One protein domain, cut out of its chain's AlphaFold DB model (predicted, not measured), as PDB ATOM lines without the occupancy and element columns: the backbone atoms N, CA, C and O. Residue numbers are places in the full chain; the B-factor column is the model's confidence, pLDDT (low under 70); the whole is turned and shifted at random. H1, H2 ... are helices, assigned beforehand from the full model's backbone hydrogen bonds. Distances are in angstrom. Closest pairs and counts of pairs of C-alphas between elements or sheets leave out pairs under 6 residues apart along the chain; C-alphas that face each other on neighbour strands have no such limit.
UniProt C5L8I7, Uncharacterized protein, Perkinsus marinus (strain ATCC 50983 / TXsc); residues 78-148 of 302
ATOM      1  N   GLU A  78     -61.763  -8.226 -11.855       90.31
ATOM      2  CA  GLU A  78     -62.562  -8.873 -12.899       90.31
ATOM      3  C   GLU A  78     -61.970  -8.664 -14.296       90.31
ATOM      4  O   GLU A  78     -61.825  -9.627 -15.054       90.31
ATOM      5  N   ALA A  79     -61.570  -7.434 -14.632       88.94
ATOM      6  CA  ALA A  79     -60.958  -7.117 -15.921       88.94
ATOM      7  C   ALA A  79     -59.617  -7.848 -16.103       88.94
ATOM      8  O   ALA A  79     -59.365  -8.443 -17.157       88.94
ATOM      9  N   VAL A  80     -58.793  -7.877 -15.051       88.88
ATOM     10  CA  VAL A  80     -57.533  -8.634 -15.027       88.88
ATOM     11  C   VAL A  80     -57.793 -10.123 -15.251       88.88
ATOM     12  O   VAL A  80     -57.159 -10.745 -16.108       88.88
ATOM     13  N   ASN A  81     -58.734 -10.708 -14.508       90.69
ATOM     14  CA  ASN A  81     -59.044 -12.131 -14.612       90.69
ATOM     15  C   ASN A  81     -59.623 -12.491 -15.979       90.69
ATOM     16  O   ASN A  81     -59.230 -13.513 -16.540       90.69
ATOM     17  N   LYS A  82     -60.484 -11.645 -16.555       92.81
ATOM     18  CA  LYS A  82     -61.011 -11.823 -17.913       92.81
ATOM     19  C   LYS A  82     -59.888 -11.810 -18.951       92.81
ATOM     20  O   LYS A  82     -59.843 -12.695 -19.806       92.81
ATOM     21  N   LYS A  83     -58.940 -10.870 -18.850       88.88
ATOM     22  CA  LYS A  83     -57.768 -10.807 -19.740       88.88
ATOM     23  C   LYS A  83     -56.888 -12.052 -19.610       88.88
ATOM     24  O   LYS A  83     -56.507 -12.626 -20.627       88.88
ATOM     25  N   ARG A  84     -56.607 -12.509 -18.381       90.25
ATOM     26  CA  ARG A  84     -55.847 -13.750 -18.126       90.25
ATOM     27  C   ARG A  84     -56.543 -14.974 -18.717       90.25
ATOM     28  O   ARG A  84     -55.893 -15.754 -19.402       90.25
ATOM     29  N   HIS A  85     -57.849 -15.121 -18.490       92.56
ATOM     30  CA  HIS A  85     -58.631 -16.229 -19.041       92.56
ATOM     31  C   HIS A  85     -58.622 -16.222 -20.567       92.56
ATOM     32  O   HIS A  85     -58.368 -17.260 -21.170       92.56
ATOM     33  N   SER A  86     -58.845 -15.059 -21.184       93.56
ATOM     34  CA  SER A  86     -58.801 -14.918 -22.640       93.56
ATOM     35  C   SER A  86     -57.429 -15.294 -23.192       93.56
ATOM     36  O   SER A  86     -57.355 -16.086 -24.125       93.56
ATOM     37  N   LEU A  87     -56.348 -14.779 -22.595       90.19
ATOM     38  CA  LEU A  87     -54.984 -15.081 -23.023       90.19
ATOM     39  C   LEU A  87     -54.680 -16.578 -22.896       90.19
ATOM     40  O   LEU A  87     -54.268 -17.197 -23.868       90.19
ATOM     41  N   LEU A  88     -54.929 -17.177 -21.728       91.62
ATOM     42  CA  LEU A  88     -54.720 -18.614 -21.515       91.62
ATOM     43  C   LEU A  88     -55.574 -19.465 -22.464       91.62
ATOM     44  O   LEU A  88     -55.115 -20.506 -22.923       91.62
ATOM     45  N   GLY A  89     -56.795 -19.022 -22.777       93.25
ATOM     46  CA  GLY A  89     -57.653 -19.646 -23.783       93.25
ATOM     47  C   GLY A  89     -57.009 -19.636 -25.169       93.25
ATOM     48  O   GLY A  89     -56.862 -20.695 -25.777       93.25
ATOM     49  N   SER A  90     -56.545 -18.471 -25.631       94.06
ATOM     50  CA  SER A  90     -55.833 -18.337 -26.907       94.06
ATOM     51  C   SER A  90     -54.551 -19.174 -26.952       94.06
ATOM     52  O   SER A  90     -54.282 -19.819 -27.959       94.06
ATOM     53  N   LEU A  91     -53.793 -19.233 -25.853       91.56
ATOM     54  CA  LEU A  91     -52.584 -20.057 -25.768       91.56
ATOM     55  C   LEU A  91     -52.889 -21.556 -25.852       91.56
ATOM     56  O   LEU A  91     -52.159 -22.288 -26.513       91.56
ATOM     57  N   ARG A  92     -53.977 -22.027 -25.228       93.38
ATOM     58  CA  ARG A  92     -54.423 -23.427 -25.349       93.38
ATOM     59  C   ARG A  92     -54.901 -23.763 -26.759       93.38
ATOM     60  O   ARG A  92     -54.598 -24.849 -27.254       93.38
ATOM     61  N   ALA A  93     -55.623 -22.845 -27.401       94.38
ATOM     62  CA  ALA A  93     -56.019 -23.001 -28.797       94.38
ATOM     63  C   ALA A  93     -54.778 -23.118 -29.690       94.38
ATOM     64  O   ALA A  93     -54.646 -24.097 -30.422       94.38
ATOM     65  N   ARG A  94     -53.799 -22.218 -29.516       95.50
ATOM     66  CA  ARG A  94     -52.536 -22.260 -30.260       95.50
ATOM     67  C   ARG A  94     -51.733 -23.534 -30.006       95.50
ATOM     68  O   ARG A  94     -51.223 -24.139 -30.942       95.50
ATOM     69  N   ALA A  95     -51.673 -23.992 -28.756       93.69
ATOM     70  CA  ALA A  95     -51.045 -25.264 -28.409       93.69
ATOM     71  C   ALA A  95     -51.681 -26.444 -29.167       93.69
ATOM     72  O   ALA A  95     -50.968 -27.342 -29.609       93.69
ATOM     73  N   SER A  96     -53.008 -26.421 -29.332       95.44
ATOM     74  CA  SER A  96     -53.756 -27.456 -30.057       95.44
ATOM     75  C   SER A  96     -53.498 -27.391 -31.564       95.44
ATOM     76  O   SER A  96     -53.253 -28.423 -32.183       95.44
ATOM     77  N   GLU A  97     -53.476 -26.188 -32.146       97.12
ATOM     78  CA  GLU A  97     -53.126 -25.961 -33.559       97.12
ATOM     79  C   GLU A  97     -51.716 -26.461 -33.898       97.12
ATOM     80  O   GLU A  97     -51.496 -27.030 -34.965       97.12
ATOM     81  N   LEU A  98     -50.764 -26.280 -32.978       95.94
ATOM     82  CA  LEU A  98     -49.383 -26.738 -33.127       95.94
ATOM     83  C   LEU A  98     -49.198 -28.233 -32.835       95.94
ATOM     84  O   LEU A  98     -48.094 -28.743 -33.015       95.94
ATOM     85  N   GLY A  99     -50.249 -28.944 -32.414       95.75
ATOM     86  CA  GLY A  99     -50.202 -30.372 -32.087       95.75
ATOM     87  C   GLY A  99     -49.546 -31.239 -33.173       95.75
ATOM     88  O   GLY A  99     -48.612 -31.976 -32.853       95.75
ATOM     89  N   PRO A 100     -49.936 -31.124 -34.459       97.56
ATOM     90  CA  PRO A 100     -49.297 -31.867 -35.546       97.56
ATOM     91  C   PRO A 100     -47.803 -31.548 -35.710       97.56
ATOM     92  O   PRO A 100     -46.994 -32.447 -35.928       97.56
ATOM     93  N   THR A 101     -47.406 -30.283 -35.564       96.56
ATOM     94  CA  THR A 101     -45.992 -29.878 -35.630       96.56
ATOM     95  C   THR A 101     -45.204 -30.418 -34.438       96.56
ATOM     96  O   THR A 101     -44.085 -30.902 -34.607       96.56
ATOM     97  N   ALA A 102     -45.795 -30.388 -33.240       95.69
ATOM     98  CA  ALA A 102     -45.192 -30.942 -32.032       95.69
ATOM     99  C   ALA A 102     -44.980 -32.455 -32.164       95.69
ATOM    100  O   ALA A 102     -43.939 -32.966 -31.753       95.69
ATOM    101  N   GLU A 103     -45.908 -33.160 -32.814       96.75
ATOM    102  CA  GLU A 103     -45.773 -34.583 -33.132       96.75
ATOM    103  C   GLU A 103     -44.594 -34.862 -34.073       96.75
ATOM    104  O   GLU A 103     -43.798 -35.770 -33.822       96.75
ATOM    105  N   ILE A 104     -44.431 -34.052 -35.125       96.88
ATOM    106  CA  ILE A 104     -43.286 -34.156 -36.043       96.88
ATOM    107  C   ILE A 104     -41.974 -33.969 -35.276       96.88
ATOM    108  O   ILE A 104     -41.053 -34.773 -35.420       96.88
ATOM    109  N   TRP A 105     -41.893 -32.940 -34.427       96.88
ATOM    110  CA  TRP A 105     -40.701 -32.677 -33.620       96.88
ATOM    111  C   TRP A 105     -40.410 -33.821 -32.657       96.88
ATOM    112  O   TRP A 105     -39.257 -34.235 -32.539       96.88
ATOM    113  N   ARG A 106     -41.450 -34.368 -32.015       95.69
ATOM    114  CA  ARG A 106     -41.351 -35.530 -31.130       95.69
ATOM    115  C   ARG A 106     -40.796 -36.743 -31.869       95.69
ATOM    116  O   ARG A 106     -39.914 -37.416 -31.343       95.69
ATOM    117  N   CYS A 107     -41.262 -37.002 -33.090       95.94
ATOM    118  CA  CYS A 107     -40.793 -38.114 -33.922       95.94
ATOM    119  C   CYS A 107     -39.317 -37.997 -34.335       95.94
ATOM    120  O   CYS A 107     -38.692 -39.019 -34.620       95.94
ATOM    121  N   GLN A 108     -38.756 -36.786 -34.335       95.81
ATOM    122  CA  GLN A 108     -37.343 -36.522 -34.623       95.81
ATOM    123  C   GLN A 108     -36.434 -36.632 -33.390       95.81
ATOM    124  O   GLN A 108     -35.217 -36.685 -33.546       95.81
ATOM    125  N   MET A 109     -36.996 -36.661 -32.177       96.19
ATOM    126  CA  MET A 109     -36.210 -36.795 -30.948       96.19
ATOM    127  C   MET A 109     -35.601 -38.191 -30.839       96.19
ATOM    128  O   MET A 109     -36.272 -39.184 -31.150       96.19
ATOM    129  N   ASP A 110     -34.382 -38.255 -30.301       94.31
ATOM    130  CA  ASP A 110     -33.800 -39.500 -29.799       94.31
ATOM    131  C   ASP A 110     -34.709 -40.138 -28.732       94.31
ATOM    132  O   ASP A 110     -35.451 -39.440 -28.035       94.31
ATOM    133  N   GLN A 111     -34.663 -41.466 -28.601       90.62
ATOM    134  CA  GLN A 111     -35.527 -42.210 -27.682       90.62
ATOM    135  C   GLN A 111     -35.403 -41.723 -26.229       90.62
ATOM    136  O   GLN A 111     -36.430 -41.564 -25.565       90.62
ATOM    137  N   GLY A 112     -34.182 -41.454 -25.752       87.06
ATOM    138  CA  GLY A 112     -33.948 -41.004 -24.377       87.06
ATOM    139  C   GLY A 112     -34.402 -39.565 -24.133       87.06
ATOM    140  O   GLY A 112     -34.891 -39.231 -23.060       87.06
ATOM    141  N   VAL A 113     -34.307 -38.702 -25.147       91.06
ATOM    142  CA  VAL A 113     -34.831 -37.329 -25.057       91.06
ATOM    143  C   VAL A 113     -36.359 -37.348 -25.086       91.06
ATOM    144  O   VAL A 113     -37.011 -36.695 -24.271       91.06
ATOM    145  N   ARG A 114     -36.945 -38.160 -25.972       93.00
ATOM    146  CA  ARG A 114     -38.396 -38.287 -26.141       93.00
ATOM    147  C   ARG A 114     -39.101 -38.762 -24.873       93.00
ATOM    148  O   ARG A 114     -40.193 -38.272 -24.597       93.00
ATOM    149  N   SER A 115     -38.516 -39.693 -24.118       88.19
ATOM    150  CA  SER A 115     -39.120 -40.171 -22.865       88.19
ATOM    151  C   SER A 115     -39.219 -39.069 -21.806       88.19
ATOM    152  O   SER A 115     -40.179 -39.048 -21.041       88.19
ATOM    153  N   ILE A 116     -38.278 -38.119 -21.805       86.69
ATOM    154  CA  ILE A 116     -38.204 -37.042 -20.813       86.69
ATOM    155  C   ILE A 116     -38.991 -35.810 -21.267       86.69
ATOM    156  O   ILE A 116     -39.831 -35.307 -20.526       86.69
ATOM    157  N   SER A 117     -38.731 -35.298 -22.474       90.25
ATOM    158  CA  SER A 117     -39.261 -34.013 -22.958       90.25
ATOM    159  C   SER A 117     -40.272 -34.142 -24.099       90.25
ATOM    160  O   SER A 117     -40.865 -33.142 -24.502       90.25
ATOM    161  N   GLY A 118     -40.537 -35.351 -24.603       91.06
ATOM    162  CA  GLY A 118     -41.401 -35.563 -25.771       91.06
ATOM    163  C   GLY A 118     -42.878 -35.228 -25.559       91.06
ATOM    164  O   GLY A 118     -43.623 -35.116 -26.530       91.06
ATOM    165  N   HIS A 119     -43.310 -35.051 -24.310       90.56
ATOM    166  CA  HIS A 119     -44.658 -34.591 -23.967       90.56
ATOM    167  C   HIS A 119     -44.803 -33.057 -24.017       90.56
ATOM    168  O   HIS A 119     -45.917 -32.541 -23.921       90.56
ATOM    169  N   LEU A 120     -43.697 -32.315 -24.144       94.06
ATOM    170  CA  LEU A 120     -43.703 -30.856 -24.186       94.06
ATOM    171  C   LEU A 120     -44.071 -30.345 -25.583       94.06
ATOM    172  O   LEU A 120     -43.609 -30.857 -26.602       94.06
ATOM    173  N   ASN A 121     -44.844 -29.261 -25.638       95.12
ATOM    174  CA  ASN A 121     -45.135 -28.562 -26.887       95.12
ATOM    175  C   ASN A 121     -43.995 -27.584 -27.223       95.12
ATOM    176  O   ASN A 121     -44.074 -26.387 -26.944       95.12
ATOM    177  N   LEU A 122     -42.901 -28.113 -27.773       95.94
ATOM    178  CA  LEU A 122     -41.712 -27.325 -28.117       95.94
ATOM    179  C   LEU A 122     -41.932 -26.280 -29.228       95.94
ATOM    180  O   LEU A 122     -41.353 -25.202 -29.104       95.94
ATOM    181  N   PRO A 123     -42.785 -26.501 -30.249       96.44
ATOM    182  CA  PRO A 123     -43.135 -25.439 -31.195       96.44
ATOM    183  C   PRO A 123     -43.786 -24.229 -30.516       96.44
ATOM    184  O   PRO A 123     -43.454 -23.090 -30.828       96.44
ATOM    185  N   LEU A 124     -44.665 -24.455 -29.533       95.00
ATOM    186  CA  LEU A 124     -45.250 -23.360 -28.758       95.00
ATOM    187  C   LEU A 124     -44.186 -22.611 -27.942       95.00
ATOM    188  O   LEU A 124     -44.231 -21.387 -27.836       95.00
ATOM    189  N   LEU A 125     -43.217 -23.336 -27.375       95.12
ATOM    190  CA  LEU A 125     -42.080 -22.717 -26.693       95.12
ATOM    191  C   LEU A 125     -41.249 -21.855 -27.657       95.12
ATOM    192  O   LEU A 125     -40.862 -20.749 -27.286       95.12
ATOM    193  N   GLU A 126     -41.008 -22.322 -28.886       94.69
ATOM    194  CA  GLU A 126     -40.324 -21.541 -29.925       94.69
ATOM    195  C   GLU A 126     -41.093 -20.250 -30.255       94.69
ATOM    196  O   GLU A 126     -40.489 -19.176 -30.308       94.69
ATOM    197  N   GLU A 127     -42.423 -20.307 -30.372       94.19
ATOM    198  CA  GLU A 127     -43.248 -19.105 -30.556       94.19
ATOM    199  C   GLU A 127     -43.147 -18.140 -29.368       94.19
ATOM    200  O   GLU A 127     -43.023 -16.932 -29.565       94.19
ATOM    201  N   PHE A 128     -43.146 -18.633 -28.125       90.69
ATOM    202  CA  PHE A 128     -42.982 -17.775 -26.944       90.69
ATOM    203  C   PHE A 128     -41.629 -17.088 -26.896       90.69
ATOM    204  O   PHE A 128     -41.559 -15.901 -26.570       90.69
ATOM    205  N   ILE A 129     -40.566 -17.804 -27.242       89.81
ATOM    206  CA  ILE A 129     -39.223 -17.241 -27.347       89.81
ATOM    207  C   ILE A 129     -39.212 -16.086 -28.358       89.81
ATOM    208  O   ILE A 129     -38.706 -15.008 -28.044       89.81
ATOM    209  N   GLN A 130     -39.833 -16.268 -29.527       90.75
ATOM    210  CA  GLN A 130     -39.936 -15.224 -30.554       90.75
ATOM    211  C   GLN A 130     -40.788 -14.031 -30.098       90.75
ATOM    212  O   GLN A 130     -40.360 -12.883 -30.224       90.75
ATOM    213  N   LEU A 131     -41.969 -14.286 -29.526       87.06
ATOM    214  CA  LEU A 131     -42.916 -13.252 -29.093       87.06
ATOM    215  C   LEU A 131     -42.360 -12.378 -27.966       87.06
ATOM    216  O   LEU A 131     -42.600 -11.173 -27.936       87.06
ATOM    217  N   THR A 132     -41.628 -12.988 -27.033       83.56
ATOM    218  CA  THR A 132     -41.018 -12.299 -25.887       83.56
ATOM    219  C   THR A 132     -39.632 -11.740 -26.184       83.56
ATOM    220  O   THR A 132     -39.070 -11.059 -25.329       83.56
ATOM    221  N   GLN A 133     -39.086 -12.020 -27.373       85.75
ATOM    222  CA  GLN A 133     -37.704 -11.705 -27.738       85.75
ATOM    223  C   GLN A 133     -36.710 -12.248 -26.698       85.75
ATOM    224  O   GLN A 133     -35.751 -11.574 -26.309       85.75
ATOM    225  N   TYR A 134     -36.964 -13.466 -26.207       86.25
ATOM    226  CA  TYR A 134     -36.103 -14.097 -25.215       86.25
ATOM    227  C   TYR A 134     -34.697 -14.312 -25.783       86.25
ATOM    228  O   TYR A 134     -34.530 -14.693 -26.941       86.25
ATOM    229  N   SER A 135     -33.672 -14.055 -24.964       86.00
ATOM    230  CA  SER A 135     -32.282 -14.021 -25.435       86.00
ATOM    231  C   SER A 135     -31.759 -15.377 -25.917       86.00
ATOM    232  O   SER A 135     -30.904 -15.408 -26.800       86.00
ATOM    233  N   ASP A 136     -32.261 -16.481 -25.360       89.00
ATOM    234  CA  ASP A 136     -31.936 -17.827 -25.829       89.00
ATOM    235  C   ASP A 136     -32.952 -18.289 -26.874       89.00
ATOM    236  O   ASP A 136     -34.023 -18.811 -26.557       89.00
ATOM    237  N   THR A 137     -32.604 -18.079 -28.140       91.06
ATOM    238  CA  THR A 137     -33.445 -18.464 -29.275       91.06
ATOM    239  C   THR A 137     -33.369 -19.950 -29.618       91.06
ATOM    240  O   THR A 137     -34.177 -20.434 -30.409       91.06
ATOM    241  N   GLN A 138     -32.407 -20.675 -29.044       91.44
ATOM    242  CA  GLN A 138     -32.104 -22.061 -29.389       91.44
ATOM    243  C   GLN A 138     -32.701 -23.056 -28.381       91.44
ATOM    244  O   GLN A 138     -32.888 -24.222 -28.725       91.44
ATOM    245  N   LEU A 139     -33.111 -22.588 -27.198       92.00
ATOM    246  CA  LEU A 139     -33.663 -23.393 -26.105       92.00
ATOM    247  C   LEU A 139     -34.668 -24.476 -26.536       92.00
ATOM    248  O   LEU A 139     -34.560 -25.620 -26.104       92.00
ATOM    249  N   ALA A 140     -35.643 -24.148 -27.390       93.25
ATOM    250  CA  ALA A 140     -36.643 -25.126 -27.832       93.25
ATOM    251  C   ALA A 140     -36.008 -26.299 -28.604       93.25
ATOM    252  O   ALA A 140     -36.364 -27.457 -28.388       93.25
ATOM    253  N   LYS A 141     -35.028 -26.006 -29.461       93.38
ATOM    254  CA  LYS A 141     -34.279 -27.006 -30.230       93.38
ATOM    255  C   LYS A 141     -33.288 -27.765 -29.355       93.38
ATOM    256  O   LYS A 141     -33.130 -28.964 -29.545       93.38
ATOM    257  N   ASP A 142     -32.679 -27.109 -28.373       92.50
ATOM    258  CA  ASP A 142     -31.799 -27.779 -27.412       92.50
ATOM    259  C   ASP A 142     -32.574 -28.791 -26.553       92.50
ATOM    260  O   ASP A 142     -32.092 -29.892 -26.304       92.50
ATOM    261  N   ILE A 143     -33.818 -28.483 -26.164       93.62
ATOM    262  CA  ILE A 143     -34.697 -29.448 -25.478       93.62
ATOM    263  C   ILE A 143     -35.116 -30.590 -26.416       93.62
ATOM    264  O   ILE A 143     -35.263 -31.725 -25.963       93.62
ATOM    265  N   GLN A 144     -35.297 -30.308 -27.711       94.94
ATOM    266  CA  GLN A 144     -35.624 -31.322 -28.718       94.94
ATOM    267  C   GLN A 144     -34.457 -32.289 -28.975       94.94
ATOM    268  O   GLN A 144     -34.673 -33.485 -29.157       94.94
ATOM    269  N   GLN A 145     -33.230 -31.773 -29.025       93.56
ATOM    270  CA  GLN A 145     -32.026 -32.541 -29.356       93.56
ATOM    271  C   GLN A 145     -31.369 -33.171 -28.123       93.56
ATOM    272  O   GLN A 145     -30.613 -34.132 -28.252       93.56
ATOM    273  N   GLY A 146     -31.670 -32.645 -26.936       91.00
ATOM    274  CA  GLY A 146     -30.958 -32.949 -25.707       91.00
ATOM    275  C   GLY A 146     -29.770 -32.009 -25.497       91.00
ATOM    276  O   GLY A 146     -29.168 -31.482 -26.432       91.00
ATOM    277  N   LEU A 147     -29.419 -31.808 -24.229       87.94
ATOM    278  CA  LEU A 147     -28.293 -30.970 -23.825       87.94
ATOM    279  C   LEU A 147     -27.074 -31.843 -23.504       87.94
ATOM    280  O   LEU A 147     -27.221 -32.903 -22.888       87.94
ATOM    281  N   PRO A 148     -25.854 -31.409 -23.867       87.38
ATOM    282  CA  PRO A 148     -24.656 -32.142 -23.503       87.38
ATOM    283  C   PRO A 148     -24.477 -32.136 -21.982       87.38
ATOM    284  O   PRO A 148     -24.558 -31.095 -21.337       87.38
TER     285      PRO A 148
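This is residues 78 to 148 of the 302 residues of an uncharacterized protein of Perkinsus marinus (strain ATCC 50983 / TXsc) (UniProt C5L8I7). One long helix, H1, reaches out as an arm from a small body of four shorter helices, and its residues 78 to 90 stick out. In the body, H4 and H5 form a helical hairpin, side by side and running opposite ways; H2 crosses the end of that hairpin where H4 begins and H5 ends, and H3 folds back from H2 to pack on H5. The printed part has 71 residues with five named helices, H1 to H5 in order along the chain, and no named strand; the class is all helix. The whole is loose, with a radius of gyration of the C-alphas of 14.1 A, and elongated, spanning 45 by 26 by 17 A, with the arm of H1 making much of the length.

Begin with the longest helix, H1, residues 78 to 97. Find C-alpha 78 at (-62.562, -8.873, -12.899); from there the helix runs 28.4 A to C-alpha 97 at (-53.126, -25.961, -33.559), with y and z both falling. After the one residue Leu 98 comes H2, residues 99 to 108, 14.5 A from first to last C-alpha; look at its x, which rises from -50.202 at C-alpha 99 to -37.343 at C-alpha 108. H3, residues 111 to 117, is a short helix of seven residues. H4, residues 122 to 132, covers 15.2 A; start at C-alpha 122 at (-41.712, -27.325, -28.117) and watch y rise to -12.299 at C-alpha 132. H5, residues 139 to 145, brings y down again and ends at C-alpha 145, at (-32.026, -32.541, -29.356).

Start from H1, which touches no helix. It is close to H4 but not clearly touching it: the closest C-alphas, those of Ala 95 and Leu 124, are 6.1 A apart, and the two run opposite ways at a steep tilt of 45 degrees. H1 and H2 meet only through their link, and H1 is apart from H3 and from H5. Move on to H2, which touches H4; their closest C-alphas, those of Ala 102 and Pro 123, are 5.9 A apart, and the tilt is steep, 67 degrees. H4 and H5 touch and form a helical hairpin, running opposite ways at a shallow tilt of 19 degrees; look at the closest C-alphas, those of Leu 122 and Ala 140, 5.5 A apart. H5 also touches H3, opposite ways at a shallow tilt of 28 degrees, with the closest C-alphas, those of Ser 117 and Ile 143, 6.9 A apart. H2 is close to H5 but not clearly touching it, the closest C-alphas being those of Trp 105 and Gln 144, 7.2 A apart. With 2 of the 3 touching pairs at a shallow tilt, the helix packing is mostly aligned, but only just. On the backbone, each O i to N i+4 pair is within hydrogen-bond range in H1, H2, H4 and H5, while H3 has 2 of 3.

Compare the first and last lines: the C-alphas of Glu 78 and Pro 148 are the two farthest apart, at 45.7 A. Leave out residues 78 to 90, which stand free, and the remaining body of 58 residues spans 29 by 26 by 14 A, with a radius of gyration of 11.2 A. The printed part has no cut. The links H1 to H2, H2 to H3 and H3 to H4 are tight, the link H4 to H5 with six residues is short, and no link is long. In the B-factor column the mean pLDDT of the printed part of this model is 92.4, and no printed residue is under 70.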